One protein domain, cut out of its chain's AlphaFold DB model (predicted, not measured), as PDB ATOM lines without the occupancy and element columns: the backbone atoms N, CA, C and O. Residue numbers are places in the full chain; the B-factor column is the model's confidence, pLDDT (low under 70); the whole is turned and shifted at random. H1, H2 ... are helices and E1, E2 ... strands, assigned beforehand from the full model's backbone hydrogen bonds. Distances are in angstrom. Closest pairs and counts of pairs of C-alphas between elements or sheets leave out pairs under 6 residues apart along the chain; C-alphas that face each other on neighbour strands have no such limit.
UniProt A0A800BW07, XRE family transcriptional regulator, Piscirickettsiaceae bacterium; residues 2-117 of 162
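AT A GLANCE: This is residues 2 to 117 of the 162 residues of the protein "XRE family transcriptional regulator" of Piscirickettsiaceae bacterium (UniProt A0A800BW07). A group of five helices has a two-stranded hairpin, E1 and E2, at one side: H1 crosses one face of the hairpin, and H5 packs on H1 and, with residues 70 to 74, near E1. H2 lies near the middle, H3 and H4 make the far end away from the hairpin, and after E2 a loose tail makes a loop whose residues 102 to 108 stick out. The printed part has 116 residues, with five named helices and two named strands in the order H1 H2 H3 H4 H5 E1 E2. The sheet, in the order E1 - E2, is antiparallel, and the class is mostly helix. The whole is compact, with a radius of gyration of the C-alphas of 14.2 A and spans of 39 by 35 by 26 A.

IN THESE COORDINATES: H1 takes residues 2 to 17 and is 22.2 A long, beginning at C-alpha 2 at (151.871, 162.147, 137.883). H2 takes residues 21 to 32, 16.3 A. H3 takes residues 37 to 43, 10.0 A, and H4 residues 48 to 55, 10.3 A. H5 takes residues 63 to 75, 18.4 A, and ends at C-alpha 75 at (133.835, 157.918, 140.673). E1 is residues 78 to 83, 15.9 A. E2 is residues 91 to 96, 16.4 A, ending at C-alpha 96 at (136.566, 152.925, 150.374).

HOW THE PARTS SIT: H1 and H2 touch only at the corner, through residues 14 to 16 and 21 to 22; the closest C-alphas, of Cys 15 and Gly 22, are 4.3 A apart. H1 touches H5 at a steep tilt of 52 degrees, opposite ways, with the C-alphas of Ile 12 and Tyr 66 closest at 5.6 A. H2, with residues 22 to 27 alone, touches H4 at a steep tilt of 65 degrees, opposite ways; the C-alphas of Gly 23 and Glu 55 are closest, at 4.3 A. H3 and H4 touch about perpendicular at 81 degrees, the C-alphas of Ser 38 and Gln 48 being closest at 5.1 A. The closest C-alphas of H1 and E1, of Leu 7 and Val 80, are 7.1 A apart. E1 and E2 form a hairpin, antiparallel at 148 degrees, with N 79 and O 95 at 2.8 A and N 93 and O 81 at 3.0 A within hydrogen-bond range. In H1, H2, H3, H4 and H5 every O i to N i+4 pair is within hydrogen-bond range.

THE WHOLE: The two C-alphas farthest apart, of Val 58 and Asp 105, are 40.2 A apart. The printed part has no cut, and no link is long. Residues 97 to 117 hold no named element. The mean pLDDT of the printed part is 72.4; it is under 70 at residue 3, residues 18 to 20 and residues 81 to 117.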
ATOM      1  N   ALA A   2     150.887 163.225 138.103       70.19
ATOM      2  CA  ALA A   2     151.871 162.147 137.883       70.19
ATOM      3  C   ALA A   2     151.604 160.873 138.717       70.19
ATOM      4  O   ALA A   2     151.689 159.767 138.196       70.19
ATOM      5  N   GLU A   3     151.228 161.031 139.988       69.94
ATOM      6  CA  GLU A   3     150.947 159.911 140.901       69.94
ATOM      7  C   GLU A   3     149.672 159.134 140.532       69.94
ATOM      8  O   GLU A   3     149.660 157.909 140.540       69.94
ATOM      9  N   GLU A   4     148.617 159.837 140.132       71.88
ATOM     10  CA  GLU A   4     147.346 159.231 139.715       71.88
ATOM     11  C   GLU A   4     147.497 158.401 138.432       71.88
ATOM     12  O   GLU A   4     147.008 157.274 138.355       71.88
ATOM     13  N   ASN A   5     148.248 158.913 137.450       81.56
ATOM     14  CA  ASN A   5     148.577 158.157 136.242       81.56
ATOM     15  C   ASN A   5     149.425 156.922 136.567       81.56
ATOM     16  O   ASN A   5     149.157 155.847 136.036       81.56
ATOM     17  N   PHE A   6     150.392 157.053 137.480       78.81
ATOM     18  CA  PHE A   6     151.196 155.925 137.943       78.81
ATOM     19  C   PHE A   6     150.329 154.831 138.584       78.81
ATOM     20  O   PHE A   6     150.445 153.662 138.220       78.81
ATOM     21  N   LEU A   7     149.425 155.193 139.501       76.25
ATOM     22  CA  LEU A   7     148.523 154.239 140.158       76.25
ATOM     23  C   LEU A   7     147.605 153.538 139.159       76.25
ATOM     24  O   LEU A   7     147.437 152.318 139.217       76.25
ATOM     25  N   ARG A   8     147.059 154.292 138.205       84.69
ATOM     26  CA  ARG A   8     146.209 153.756 137.142       84.69
ATOM     27  C   ARG A   8     146.955 152.765 136.251       84.69
ATOM     28  O   ARG A   8     146.424 151.699 135.945       84.69
ATOM     29  N   GLU A   9     148.178 153.088 135.842       82.25
ATOM     30  CA  GLU A   9     149.014 152.190 135.040       82.25
ATOM     31  C   GLU A   9     149.356 150.914 135.809       82.25
ATOM     32  O   GLU A   9     149.114 149.816 135.306       82.25
ATOM     33  N   ARG A  10     149.803 151.039 137.065       79.38
ATOM     34  CA  ARG A  10     150.094 149.883 137.925       79.38
ATOM     35  C   ARG A  10     148.877 149.004 138.154       79.38
ATOM     36  O   ARG A  10     148.991 147.782 138.115       79.38
ATOM     37  N   PHE A  11     147.709 149.607 138.339       82.69
ATOM     38  CA  PHE A  11     146.452 148.881 138.452       82.69
ATOM     39  C   PHE A  11     146.159 148.034 137.210       82.69
ATOM     40  O   PHE A  11     145.848 146.843 137.317       82.69
ATOM     41  N   ILE A  12     146.279 148.637 136.024       83.31
ATOM     42  CA  ILE A  12     146.040 147.953 134.749       83.31
ATOM     43  C   ILE A  12     147.049 146.819 134.556       83.31
ATOM     44  O   ILE A  12     146.654 145.709 134.195       83.31
ATOM     45  N   GLU A  13     148.330 147.077 134.824       79.56
ATOM     46  CA  GLU A  13     149.390 146.068 134.773       79.56
ATOM     47  C   GLU A  13     149.090 144.893 135.705       79.56
ATOM     48  O   GLU A  13     149.126 143.748 135.259       79.56
ATOM     49  N   GLY A  14     148.712 145.153 136.959       76.12
ATOM     50  CA  GLY A  14     148.354 144.111 137.923       76.12
ATOM     51  C   GLY A  14     147.185 143.242 137.450       76.12
ATOM     52  O   GLY A  14     147.245 142.014 137.521       76.12
ATOM     53  N   CYS A  15     146.151 143.864 136.875       80.06
ATOM     54  CA  CYS A  15     144.996 143.152 136.325       80.06
ATOM     55  C   CYS A  15     145.331 142.287 135.096       80.06
ATOM     56  O   CYS A  15     144.631 141.307 134.828       80.06
ATOM     57  N   LEU A  16     146.357 142.663 134.324       78.56
ATOM     58  CA  LEU A  16     146.786 141.955 133.111       78.56
ATOM     59  C   LEU A  16     147.830 140.871 133.392       78.56
ATOM     60  O   LEU A  16     147.803 139.820 132.746       78.56
ATOM     61  N   ALA A  17     148.741 141.130 134.330       72.06
ATOM     62  CA  ALA A  17     149.863 140.260 134.650       72.06
ATOM     63  C   ALA A  17     149.403 138.942 135.281       72.06
ATOM     64  O   ALA A  17     149.953 137.885 134.973       72.06
ATOM     65  N   GLN A  18     148.375 138.988 136.132       67.88
ATOM     66  CA  GLN A  18     147.892 137.814 136.848       67.88
ATOM     67  C   GLN A  18     146.639 137.230 136.191       67.88
ATOM     68  O   GLN A  18     145.613 137.894 136.020       67.88
ATOM     69  N   GLU A  19     146.705 135.948 135.834       66.69
ATOM     70  CA  GLU A  19     145.572 135.255 135.228       66.69
ATOM     71  C   GLU A  19     144.373 135.220 136.175       66.69
ATOM     72  O   GLU A  19     144.479 134.850 137.341       66.69
ATOM     73  N   GLY A  20     143.217 135.649 135.672       67.56
ATOM     74  CA  GLY A  20     141.966 135.662 136.423       67.56
ATOM     75  C   GLY A  20     141.817 136.775 137.468       67.56
ATOM     76  O   GLY A  20     140.685 137.071 137.846       67.56
ATOM     77  N   ALA A  21     142.891 137.455 137.885       71.62
ATOM     78  CA  ALA A  21     142.825 138.496 138.918       71.62
ATOM     79  C   ALA A  21     141.889 139.650 138.533       71.62
ATOM     80  O   ALA A  21     140.988 139.997 139.296       71.62
ATOM     81  N   GLY A  22     142.019 140.182 137.313       80.62
ATOM     82  CA  GLY A  22     141.137 141.247 136.830       80.62
ATOM     83  C   GLY A  22     139.665 140.821 136.736       80.62
ATOM     84  O   GLY A  22     138.771 141.606 137.041       80.62
ATOM     85  N   GLY A  23     139.394 139.561 136.378       85.31
ATOM     86  CA  GLY A  23     138.033 139.021 136.318       85.31
ATOM     87  C   GLY A  23     137.385 138.862 137.692       85.31
ATOM     88  O   GLY A  23     136.212 139.200 137.871       85.31
ATOM     89  N   LEU A  24     138.158 138.403 138.678       81.81
ATOM     90  CA  LEU A  24     137.722 138.332 140.072       81.81
ATOM     91  C   LEU A  24     137.481 139.722 140.649       81.81
ATOM     92  O   LEU A  24     136.454 139.942 141.283       81.81
ATOM     93  N   LEU A  25     138.376 140.669 140.378       82.69
ATOM     94  CA  LEU A  25     138.246 142.030 140.871       82.69
ATOM     95  C   LEU A  25     136.974 142.711 140.353       82.69
ATOM     96  O   LEU A  25     136.196 143.257 141.134       82.69
ATOM     97  N   ILE A  26     136.729 142.612 139.046       90.31
ATOM     98  CA  ILE A  26     135.501 143.079 138.395       90.31
ATOM     99  C   ILE A  26     134.264 142.493 139.084       90.31
ATOM    100  O   ILE A  26     133.342 143.229 139.436       90.31
ATOM    101  N   ARG A  27     134.257 141.174 139.322       85.75
ATOM    102  CA  ARG A  27     133.146 140.491 139.993       85.75
ATOM    103  C   ARG A  27     132.948 141.006 141.423       85.75
ATOM    104  O   ARG A  27     131.803 141.201 141.837       85.75
ATOM    105  N   SER A  28     134.034 141.208 142.167       80.19
ATOM    106  CA  SER A  28     134.003 141.689 143.551       80.19
ATOM    107  C   SER A  28     133.443 143.104 143.639       80.19
ATOM    108  O   SER A  28     132.508 143.327 144.400       80.19
ATOM    109  N   ILE A  29     133.929 144.030 142.807       82.50
ATOM    110  CA  ILE A  29     133.433 145.415 142.756       82.50
ATOM    111  C   ILE A  29     131.957 145.442 142.362       82.50
ATOM    112  O   ILE A  29     131.152 146.104 143.015       82.50
ATOM    113  N   ARG A  30     131.569 144.672 141.340       90.81
ATOM    114  CA  ARG A  30     130.165 144.579 140.930       90.81
ATOM    115  C   ARG A  30     129.265 144.112 142.074       90.81
ATOM    116  O   ARG A  30     128.178 144.655 142.258       90.81
ATOM    117  N   SER A  31     129.705 143.086 142.803       81.50
ATOM    118  CA  SER A  31     128.944 142.500 143.911       81.50
ATOM    119  C   SER A  31     128.864 143.451 145.104       81.50
ATOM    120  O   SER A  31     127.788 143.594 145.674       81.50
ATOM    121  N   LEU A  32     129.964 144.140 145.427       78.44
ATOM    122  CA  LEU A  32     130.026 145.161 146.477       78.44
ATOM    123  C   LEU A  32     129.019 146.292 146.230       78.44
ATOM    124  O   LEU A  32     128.348 146.734 147.152       78.44
ATOM    125  N   LEU A  33     128.880 146.721 144.977       79.12
ATOM    126  CA  LEU A  33     127.963 147.792 144.587       79.12
ATOM    127  C   LEU A  33     126.531 147.306 144.303       79.12
ATOM    128  O   LEU A  33     125.705 148.084 143.833       79.12
ATOM    129  N   GLY A  34     126.233 146.019 144.523       81.00
ATOM    130  CA  GLY A  34     124.899 145.450 144.294       81.00
ATOM    131  C   GLY A  34     124.430 145.500 142.834       81.00
ATOM    132  O   GLY A  34     123.232 145.437 142.562       81.00
ATOM    133  N   MET A  35     125.350 145.625 141.874       89.19
ATOM    134  CA  MET A  35     125.002 145.831 140.469       89.19
ATOM    135  C   MET A  35     124.751 144.512 139.733       89.19
ATOM    136  O   MET A  35     125.454 143.505 139.899       89.19
ATOM    137  N   THR A  36     123.779 144.534 138.822       95.12
ATOM    138  CA  THR A  36     123.592 143.435 137.870       95.12
ATOM    139  C   THR A  36     124.738 143.414 136.862       95.12
ATOM    140  O   THR A  36     125.386 144.427 136.583       95.12
ATOM    141  N   GLN A  37     124.994 142.246 136.272       94.69
ATOM    142  CA  GLN A  37     126.048 142.103 135.269       94.69
ATOM    143  C   GLN A  37     125.784 142.970 134.029       94.69
ATOM    144  O   GLN A  37     126.710 143.551 133.480       94.69
ATOM    145  N   SER A  38     124.527 143.124 133.606       97.00
ATOM    146  CA  SER A  38     124.176 144.000 132.482       97.00
ATOM    147  C   SER A  38     124.437 145.475 132.789       97.00
ATOM    148  O   SER A  38     125.065 146.156 131.979       97.00
ATOM    149  N   ALA A  39     124.017 145.955 133.964       95.06
ATOM    150  CA  ALA A  39     124.228 147.342 134.370       95.06
ATOM    151  C   ALA A  39     125.723 147.663 134.492       95.06
ATOM    152  O   ALA A  39     126.179 148.695 134.006       95.06
ATOM    153  N   PHE A  40     126.499 146.754 135.082       96.56
ATOM    154  CA  PHE A  40     127.937 146.944 135.241       96.56
ATOM    155  C   PHE A  40     128.692 146.886 133.908       96.56
ATOM    156  O   PHE A  40     129.569 147.710 133.657       96.56
ATOM    157  N   ALA A  41     128.312 145.975 133.005       97.06
ATOM    158  CA  ALA A  41     128.899 145.898 131.667       97.06
ATOM    159  C   ALA A  41     128.710 147.207 130.885       97.06
ATOM    160  O   ALA A  41     129.647 147.667 130.230       97.06
ATOM    161  N   ALA A  42     127.534 147.833 131.012       96.62
ATOM    162  CA  ALA A  42     127.252 149.128 130.403       96.62
ATOM    163  C   ALA A  42     128.175 150.235 130.943       96.62
ATOM    164  O   ALA A  42     128.712 151.002 130.147       96.62
ATOM    165  N   GLN A  43     128.439 150.270 132.257       96.00
ATOM    166  CA  GLN A  43     129.390 151.225 132.854       96.00
ATOM    167  C   GLN A  43     130.819 151.019 132.338       96.00
ATOM    168  O   GLN A  43     131.530 151.977 132.047       96.00
ATOM    169  N   LEU A  44     131.227 149.762 132.152       95.69
ATOM    170  CA  LEU A  44     132.533 149.422 131.585       95.69
ATOM    171  C   LEU A  44     132.573 149.540 130.050       95.69
ATOM    172  O   LEU A  44     133.622 149.314 129.443       95.69
ATOM    173  N   GLY A  45     131.458 149.895 129.402       96.06
ATOM    174  CA  GLY A  45     131.326 150.036 127.953       96.06
ATOM    175  C   GLY A  45     131.657 148.756 127.180       96.06
ATOM    176  O   GLY A  45     132.323 148.819 126.141       96.06
ATOM    177  N   ILE A  46     131.256 147.603 127.716       96.94
ATOM    178  CA  ILE A  46     131.373 146.280 127.091       96.94
ATOM    179  C   ILE A  46     130.019 145.569 127.097       96.94
ATOM    180  O   ILE A  46     129.099 145.950 127.816       96.94
ATOM    181  N   SER A  47     129.878 144.511 126.299       97.62
ATOM    182  CA  SER A  47     128.660 143.701 126.324       97.62
ATOM    183  C   SER A  47     128.624 142.786 127.553       97.62
ATOM    184  O   SER A  47     129.658 142.325 128.047       97.62
ATOM    185  N   GLN A  48     127.420 142.471 128.032       97.31
ATOM    186  CA  GLN A  48     127.229 141.569 129.171       97.31
ATOM    187  C   GLN A  48     127.844 140.167 128.953       97.31
ATOM    188  O   GLN A  48     128.483 139.675 129.883       97.31
ATOM    189  N   PRO A  49     127.793 139.546 127.754       97.69
ATOM    190  CA  PRO A  49     128.512 138.293 127.497       97.69
ATOM    191  C   PRO A  49     130.039 138.414 127.593       97.69
ATOM    192  O   PRO A  49     130.712 137.471 128.011       97.69
ATOM    193  N   VAL A  50     130.615 139.561 127.212       96.44
ATOM    194  CA  VAL A  50     132.056 139.811 127.386       96.44
ATOM    195  C   VAL A  50     132.387 139.908 128.869       96.44
ATOM    196  O   VAL A  50     133.300 139.223 129.322       96.44
ATOM    197  N   LEU A  51     131.603 140.675 129.635       96.56
ATOM    198  CA  LEU A  51     131.771 140.757 131.083       96.56
ATOM    199  C   LEU A  51     131.654 139.376 131.746       96.56
ATOM    200  O   LEU A  51     132.476 139.035 132.588       96.56
ATOM    201  N   ALA A  52     130.691 138.552 131.324       95.00
ATOM    202  CA  ALA A  52     130.508 137.207 131.857       95.00
ATOM    203  C   ALA A  52     131.732 136.312 131.648       95.00
ATOM    204  O   ALA A  52     132.153 135.652 132.595       95.00
ATOM    205  N   ARG A  53     132.340 136.328 130.454       93.31
ATOM    206  CA  ARG A  53     133.571 135.565 130.179       93.31
ATOM    207  C   ARG A  53     134.768 136.065 130.982       93.31
ATOM    208  O   ARG A  53     135.599 135.259 131.395       93.31
ATOM    209  N   ILE A  54     134.849 137.377 131.210       92.12
ATOM    210  CA  ILE A  54     135.882 137.980 132.056       92.12
ATOM    211  C   ILE A  54     135.703 137.533 133.508       92.12
ATOM    212  O   ILE A  54     136.626 136.985 134.103       92.12
ATOM    213  N   GLU A  55     134.499 137.683 134.062       88.38
ATOM    214  CA  GLU A  55     134.204 137.266 135.432       88.38
ATOM    215  C   GLU A  55     134.379 135.759 135.617       88.38
ATOM    216  O   GLU A  55     134.819 135.337 136.679       88.38
ATOM    217  N   SER A  56     134.037 134.932 134.626       86.06
ATOM    218  CA  SER A  56     134.186 133.472 134.683       86.06
ATOM    219  C   SER A  56     135.609 132.980 134.415       86.06
ATOM    220  O   SER A  56     135.807 131.771 134.322       86.06
ATOM    221  N   LEU A  57     136.583 133.888 134.285       87.06
ATOM    222  CA  LEU A  57     137.997 133.582 134.036       87.06
ATOM    223  C   LEU A  57     138.248 132.862 132.699       87.06
ATOM    224  O   LEU A  57     139.305 132.278 132.493       87.06
ATOM    225  N   VAL A  58     137.281 132.915 131.779       85.81
ATOM    226  CA  VAL A  58     137.376 132.314 130.439       85.81
ATOM    227  C   VAL A  58     138.180 133.211 129.499       85.81
ATOM    228  O   VAL A  58     138.818 132.729 128.569       85.81
ATOM    229  N   SER A  59     138.157 134.525 129.728       87.69
ATOM    230  CA  SER A  59     138.924 135.495 128.947       87.69
ATOM    231  C   SER A  59     139.486 136.597 129.834       87.69
ATOM    232  O   SER A  59     138.853 136.985 130.812       87.69
ATOM    233  N   LYS A  60     140.626 137.172 129.452       87.69
ATOM    234  CA  LYS A  60     141.152 138.380 130.103       87.69
ATOM    235  C   LYS A  60     140.408 139.622 129.602       87.69
ATOM    236  O   LYS A  60     140.036 139.702 128.429       87.69
ATOM    237  N   GLY A  61     140.197 140.593 130.490       89.06
ATOM    238  CA  GLY A  61     139.798 141.942 130.095       89.06
ATOM    239  C   GLY A  61     140.934 142.652 129.354       89.06
ATOM    240  O   GLY A  61     142.103 142.297 129.500       89.06
ATOM    241  N   SER A  62     140.597 143.655 128.546       93.25
ATOM    242  CA  SER A  62     141.604 144.501 127.900       93.25
ATOM    243  C   SER A  62     142.067 145.619 128.836       93.25
ATOM    244  O   SER A  62     141.354 145.996 129.768       93.25
ATOM    245  N   SER A  63     143.221 146.221 128.539       92.62
ATOM    246  CA  SER A  63     143.712 147.415 129.243       92.62
ATOM    247  C   SER A  63     142.670 148.537 129.289       92.62
ATOM    248  O   SER A  63     142.509 149.192 130.311       92.62
ATOM    249  N   LYS A  64     141.892 148.709 128.211       95.25
ATOM    250  CA  LYS A  64     140.788 149.679 128.154       95.25
ATOM    251  C   LYS A  64     139.680 149.366 129.162       95.25
ATOM    252  O   LYS A  64     139.146 150.291 129.761       95.25
ATOM    253  N   VAL A  65     139.332 148.090 129.350       94.69
ATOM    254  CA  VAL A  65     138.316 147.677 130.335       94.69
ATOM    255  C   VAL A  65     138.806 147.955 131.751       94.69
ATOM    256  O   VAL A  65     138.062 148.533 132.535       94.69
ATOM    257  N   TYR A  66     140.054 147.607 132.065       92.50
ATOM    258  CA  TYR A  66     140.615 147.867 133.394       92.50
ATOM    259  C   TYR A  66     140.845 149.357 133.659       92.50
ATOM    260  O   TYR A  66     140.612 149.812 134.770       92.50
ATOM    261  N   GLY A  67     141.195 150.142 132.638       93.50
ATOM    262  CA  GLY A  67     141.229 151.600 132.751       93.50
ATOM    263  C   GLY A  67     139.856 152.178 133.096       93.50
ATOM    264  O   GLY A  67     139.737 152.938 134.045       93.50
ATOM    265  N   ARG A  68     138.794 151.744 132.403       95.56
ATOM    266  CA  ARG A  68     137.420 152.160 132.735       95.56
ATOM    267  C   ARG A  68     136.977 151.685 134.115       95.56
ATOM    268  O   ARG A  68     136.220 152.387 134.770       95.56
ATOM    269  N   LEU A  69     137.424 150.506 134.548       93.38
ATOM    270  CA  LEU A  69     137.161 150.002 135.893       93.38
ATOM    271  C   LEU A  69     137.794 150.905 136.954       93.38
ATOM    272  O   LEU A  69     137.115 151.239 137.916       93.38
ATOM    273  N   TYR A  70     139.045 151.328 136.754       90.62
ATOM    274  CA  TYR A  70     139.724 152.282 137.631       90.62
ATOM    275  C   TYR A  70     138.951 153.604 137.715       90.62
ATOM    276  O   TYR A  70     138.598 154.056 138.800       90.62
ATOM    277  N   ASP A  71     138.605 154.177 136.559       92.75
ATOM    278  CA  ASP A  71     137.886 155.453 136.487       92.75
ATOM    279  C   ASP A  71     136.489 155.340 137.146       92.75
ATOM    280  O   ASP A  71     136.022 156.243 137.842       92.75
ATOM    281  N   PHE A  72     135.825 154.192 136.969       92.50
ATOM    282  CA  PHE A  72     134.562 153.868 137.626       92.50
ATOM    283  C   PHE A  72     134.719 153.754 139.150       92.50
ATOM    284  O   PHE A  72     133.908 154.302 139.890       92.50
ATOM    285  N   MET A  73     135.755 153.069 139.632       86.94
ATOM    286  CA  MET A  73     136.039 152.927 141.060       86.94
ATOM    287  C   MET A  73     136.229 154.292 141.724       86.94
ATOM    288  O   MET A  73     135.548 154.589 142.703       86.94
ATOM    289  N   GLU A  74     137.058 155.147 141.130       86.44
ATOM    290  CA  GLU A  74     137.307 156.509 141.605       86.44
ATOM    291  C   GLU A  74     136.012 157.327 141.707       86.44
ATOM    292  O   GLU A  74     135.742 157.944 142.740       86.44
ATOM    293  N   LYS A  75     135.153 157.259 140.680       88.25
ATOM    294  CA  LYS A  75     133.835 157.918 140.673       88.25
ATOM    295  C   LYS A  75     132.919 157.438 141.804       88.25
ATOM    296  O   LYS A  75     132.076 158.197 142.274       88.25
ATOM    297  N   HIS A  76     133.064 156.185 142.219       81.06
ATOM    298  CA  HIS A  76     132.276 155.562 143.281       81.06
ATOM    299  C   HIS A  76     132.971 155.601 144.653       81.06
ATOM    300  O   HIS A  76     132.547 154.900 145.569       81.06
ATOM    301  N   GLY A  77     134.028 156.407 144.812       78.00
ATOM    302  CA  GLY A  77     134.745 156.550 146.082       78.00
ATOM    303  C   GLY A  77     135.615 155.343 146.444       78.00
ATOM    304  O   GLY A  77     136.068 155.227 147.578       78.00
ATOM    305  N   LEU A  78     135.869 154.432 145.504       77.38
ATOM    306  CA  LEU A  78     136.791 153.312 145.671       77.38
ATOM    307  C   LEU A  78     138.181 153.756 145.205       77.38
ATOM    308  O   LEU A  78     138.446 153.844 144.010       77.38
ATOM    309  N   LYS A  79     139.064 154.038 146.157       77.06
ATOM    310  CA  LYS A  79     140.429 154.497 145.904       77.06
ATOM    311  C   LYS A  79     141.375 153.321 145.751       77.06
ATOM    312  O   LYS A  79     141.384 152.414 146.585       77.06
ATOM    313  N   VAL A  80     142.200 153.359 144.713       72.75
ATOM    314  CA  VAL A  80     143.314 152.420 144.562       72.75
ATOM    315  C   VAL A  80     144.521 152.982 145.296       72.75
ATOM    316  O   VAL A  80     144.964 154.094 145.026       72.75
ATOM    317  N   GLY A  81     145.049 152.210 146.234       66.44
ATOM    318  CA  GLY A  81     146.289 152.518 146.923       66.44
ATOM    319  C   GLY A  81     147.401 151.552 146.539       66.44
ATOM    320  O   GLY A  81     147.162 150.439 146.059       66.44
ATOM    321  N   TYR A  82     148.630 151.998 146.763       61.19
ATOM    322  CA  TYR A  82     149.838 151.232 146.504       61.19
ATOM    323  C   TYR A  82     150.739 151.302 147.730       61.19
ATOM    324  O   TYR A  82     151.150 152.388 148.133       61.19
ATOM    325  N   ASP A  83     151.020 150.148 148.332       57.62
ATOM    326  CA  ASP A  83     151.886 150.063 149.505       57.62
ATOM    327  C   ASP A  83     153.236 149.441 149.124       57.62
ATOM    328  O   ASP A  83     153.306 148.299 148.660       57.62
ATOM    329  N   GLN A  84     154.308 150.214 149.316       52.25
ATOM    330  CA  GLN A  84     155.699 149.787 149.118       52.25
ATOM    331  C   GLN A  84     156.342 149.235 150.401       52.25
ATOM    332  O   GLN A  84     157.384 148.587 150.331       52.25
ATOM    333  N   SER A  85     155.742 149.491 151.570       45.88
ATOM    334  CA  SER A  85     156.267 149.102 152.887       45.88
ATOM    335  C   SER A  85     156.088 147.611 153.186       45.88
ATOM    336  O   SER A  85     156.800 147.050 154.022       45.88
ATOM    337  N   ILE A  86     155.215 146.929 152.434       48.69
ATOM    338  CA  ILE A  86     155.122 145.467 152.396       48.69
ATOM    339  C   ILE A  86     156.328 144.946 151.597       48.69
ATOM    340  O   ILE A  86     156.239 144.581 150.427       48.69
ATOM    341  N   ALA A  87     157.487 144.953 152.256       38.03
ATOM    342  CA  ALA A  87     158.849 144.861 151.722       38.03
ATOM    343  C   ALA A  87     159.228 143.585 150.929       38.03
ATOM    344  O   ALA A  87     160.409 143.315 150.723       38.03
ATOM    345  N   LYS A  88     158.266 142.781 150.469       39.38
ATOM    346  CA  LYS A  88     158.519 141.655 149.558       39.38
ATOM    347  C   LYS A  88     157.706 141.690 148.270       39.38
ATOM    348  O   LYS A  88     158.149 141.079 147.305       39.38
ATOM    349  N   PHE A  89     156.578 142.404 148.218       40.88
ATOM    350  CA  PHE A  89     155.736 142.450 147.021       40.88
ATOM    351  C   PHE A  89     154.981 143.783 146.942       40.88
ATOM    352  O   PHE A  89     154.217 144.091 147.860       40.88
ATOM    353  N   PRO A  90     155.146 144.567 145.862       43.69
ATOM    354  CA  PRO A  90     154.342 145.764 145.662       43.69
ATOM    355  C   PRO A  90     152.862 145.376 145.605       43.69
ATOM    356  O   PRO A  90     152.460 144.575 144.760       43.69
ATOM    357  N   THR A  91     152.065 145.895 146.543       52.69
ATOM    358  CA  THR A  91     150.678 145.455 146.739       52.69
ATOM    359  C   THR A  91     149.713 146.572 146.368       52.69
ATOM    360  O   THR A  91     149.771 147.672 146.922       52.69
ATOM    361  N   LEU A  92     148.811 146.273 145.432       54.34
ATOM    362  CA  LEU A  92     147.650 147.108 145.146       54.34
ATOM    363  C   LEU A  92     146.538 146.754 146.126       54.34
ATOM    364  O   LEU A  92     146.202 145.580 146.293       54.34
ATOM    365  N   PHE A  93     145.952 147.771 146.740       60.91
ATOM    366  CA  PHE A  93     144.784 147.623 147.595       60.91
ATOM    367  C   PHE A  93     143.690 148.587 147.154       60.91
ATOM    368  O   PHE A  93     143.951 149.622 146.547       60.91
ATOM    369  N   ILE A  94     142.448 148.234 147.459       60.06
ATOM    370  CA  ILE A  94     141.289 149.089 147.212       60.06
ATOM    371  C   ILE A  94     140.771 149.520 148.571       60.06
ATOM    372  O   ILE A  94     140.587 148.683 149.450       60.06
ATOM    373  N   ARG A  95     140.568 150.820 148.755       57.34
ATOM    374  CA  ARG A  95     140.028 151.404 149.978       57.34
ATOM    375  C   ARG A  95     138.761 152.173 149.638       57.34
ATOM    376  O   ARG A  95     138.720 152.894 148.649       57.34
ATOM    377  N   MET A  96     137.729 152.040 150.461       51.03
ATOM    378  CA  MET A  96     136.566 152.925 150.374       51.03
ATOM    379  C   MET A  96     136.926 154.292 150.968       51.03
ATOM    380  O   MET A  96     137.573 154.355 152.016       51.03
ATOM    381  N   SER A  97     136.552 155.383 150.301       46.28
ATOM    382  CA  SER A  97     136.725 156.737 150.826       46.28
ATOM    383  C   SER A  97     135.943 156.906 152.129       46.28
ATOM    384  O   SER A  97     134.799 156.460 152.217       46.28
ATOM    385  N   SER A  98     136.541 157.594 153.107       41.62
ATOM    386  CA  SER A  98     135.961 157.890 154.429       41.62
ATOM    387  C   SER A  98     134.548 158.474 154.372       41.62
ATOM    388  O   SER A  98     133.744 158.210 155.259       41.62
ATOM    389  N   ASP A  99     134.224 159.209 153.310       40.41
ATOM    390  CA  ASP A  99     132.954 159.928 153.177       40.41
ATOM    391  C   ASP A  99     131.756 158.987 152.920       40.41
ATOM    392  O   ASP A  99     130.611 159.378 153.109       40.41
ATOM    393  N   LEU A 100     132.012 157.725 152.546       37.56
ATOM    394  CA  LEU A 100     131.007 156.652 152.434       37.56
ATOM    395  C   LEU A 100     130.930 155.766 153.693       37.56
ATOM    396  O   LEU A 100     130.114 154.850 153.746       37.56
ATOM    397  N   VAL A 101     131.795 156.003 154.684       38.66
ATOM    398  CA  VAL A 101     131.983 155.150 155.875       38.66
ATOM    399  C   VAL A 101     131.310 155.748 157.122       38.66
ATOM    400  O   VAL A 101     131.333 155.141 158.187       38.66
ATOM    401  N   GLN A 102     130.630 156.895 157.010       35.12
ATOM    402  CA  GLN A 102     129.988 157.567 158.153       35.12
ATOM    403  C   GLN A 102     128.784 156.829 158.783       35.12
ATOM    404  O   GLN A 102     128.222 157.335 159.747       35.12
ATOM    405  N   GLU A 103     128.416 155.628 158.323       34.94
ATOM    406  CA  GLU A 103     127.406 154.779 158.989       34.94
ATOM    407  C   GLU A 103     127.980 153.542 159.704       34.94
ATOM    408  O   GLU A 103     127.228 152.702 160.193       34.94
ATOM    409  N   ALA A 104     129.303 153.419 159.822       32.16
ATOM    410  CA  ALA A 104     129.914 152.379 160.642       32.16
ATOM    411  C   ALA A 104     130.877 153.013 161.644       32.16
ATOM    412  O   ALA A 104     132.064 153.179 161.366       32.16
ATOM    413  N   ASP A 105     130.351 153.351 162.824       32.62
ATOM    414  CA  ASP A 105     131.141 153.542 164.040       32.62
ATOM    415  C   ASP A 105     132.028 152.311 164.242       32.62
ATOM    416  O   ASP A 105     131.562 151.264 164.689       32.62
ATOM    417  N   ASN A 106     133.277 152.413 163.793       33.97
ATOM    418  CA  ASN A 106     134.492 151.780 164.297       33.97
ATOM    419  C   ASN A 106     135.591 151.962 163.239       33.97
ATOM    420  O   ASN A 106     135.376 151.750 162.047       33.97
ATOM    421  N   GLU A 107     136.782 152.344 163.693       35.09
ATOM    422  CA  GLU A 107     137.965 152.800 162.944       35.09
ATOM    423  C   GLU A 107     138.610 151.777 161.969       35.09
ATOM    424  O   GLU A 107     139.827 151.748 161.790       35.09
ATOM    425  N   GLN A 108     137.835 150.923 161.298       36.41
ATOM    426  CA  GLN A 108     138.321 149.872 160.389       36.41
ATOM    427  C   GLN A 108     137.453 149.693 159.126       36.41
ATOM    428  O   GLN A 108     137.426 148.622 158.526       36.41
ATOM    429  N   GLY A 109     136.754 150.735 158.669       28.44
ATOM    430  CA  GLY A 109     135.853 150.673 157.505       28.44
ATOM    431  C   GLY A 109     136.529 150.684 156.122       28.44
ATOM    432  O   GLY A 109     136.051 151.347 155.206       28.44
ATOM    433  N   GLY A 110     137.658 149.994 155.948       32.31
ATOM    434  CA  GLY A 110     138.291 149.786 154.644       32.31
ATOM    435  C   GLY A 110     138.143 148.335 154.204       32.31
ATOM    436  O   GLY A 110     138.737 147.451 154.814       32.31
ATOM    437  N   PHE A 111     137.390 148.065 153.136       36.47
ATOM    438  CA  PHE A 111     137.348 146.725 152.546       36.47
ATOM    439  C   PHE A 111     138.676 146.451 151.824       36.47
ATOM    440  O   PHE A 111     138.832 146.782 150.653       36.47
ATOM    441  N   LEU A 112     139.654 145.888 152.534       36.28
ATOM    442  CA  LEU A 112     140.963 145.553 151.983       36.28
ATOM    443  C   LEU A 112     140.806 144.372 151.004       36.28
ATOM    444  O   LEU A 112     140.815 143.209 151.404       36.28
ATOM    445  N   LEU A 113     140.648 144.647 149.706       42.25
ATOM    446  CA  LEU A 113     140.813 143.619 148.672       42.25
ATOM    447  C   LEU A 113     142.306 143.287 148.571       42.25
ATOM    448  O   LEU A 113     143.043 143.851 147.768       42.25
ATOM    449  N   PHE A 114     142.746 142.397 149.461       40.06
ATOM    450  CA  PHE A 114     144.077 141.812 149.483       40.06
ATOM    451  C   PHE A 114     144.231 140.971 148.209       40.06
ATOM    452  O   PHE A 114     143.623 139.906 148.084       40.06
ATOM    453  N   VAL A 115     145.033 141.434 147.249       41.66
ATOM    454  CA  VAL A 115     145.495 140.594 146.133       41.66
ATOM    455  C   VAL A 115     147.002 140.365 146.274       41.66
ATOM    456  O   VAL A 115     147.785 140.867 145.474       41.66
ATOM    457  N   PRO A 116     147.469 139.635 147.300       33.22
ATOM    458  CA  PRO A 116     148.820 139.105 147.264       33.22
ATOM    459  C   PRO A 116     148.843 137.972 146.228       33.22
ATOM    460  O   PRO A 116     147.858 137.243 146.056       33.22
ATOM    461  N   GLN A 117     149.993 137.771 145.585       38.56
ATOM    462  CA  GLN A 117     150.224 136.712 144.590       38.56
ATOM    463  C   GLN A 117     149.802 135.298 145.062       38.56
ATOM    464  O   GLN A 117     149.565 134.425 144.228       38.56
TER     465      GLN A 117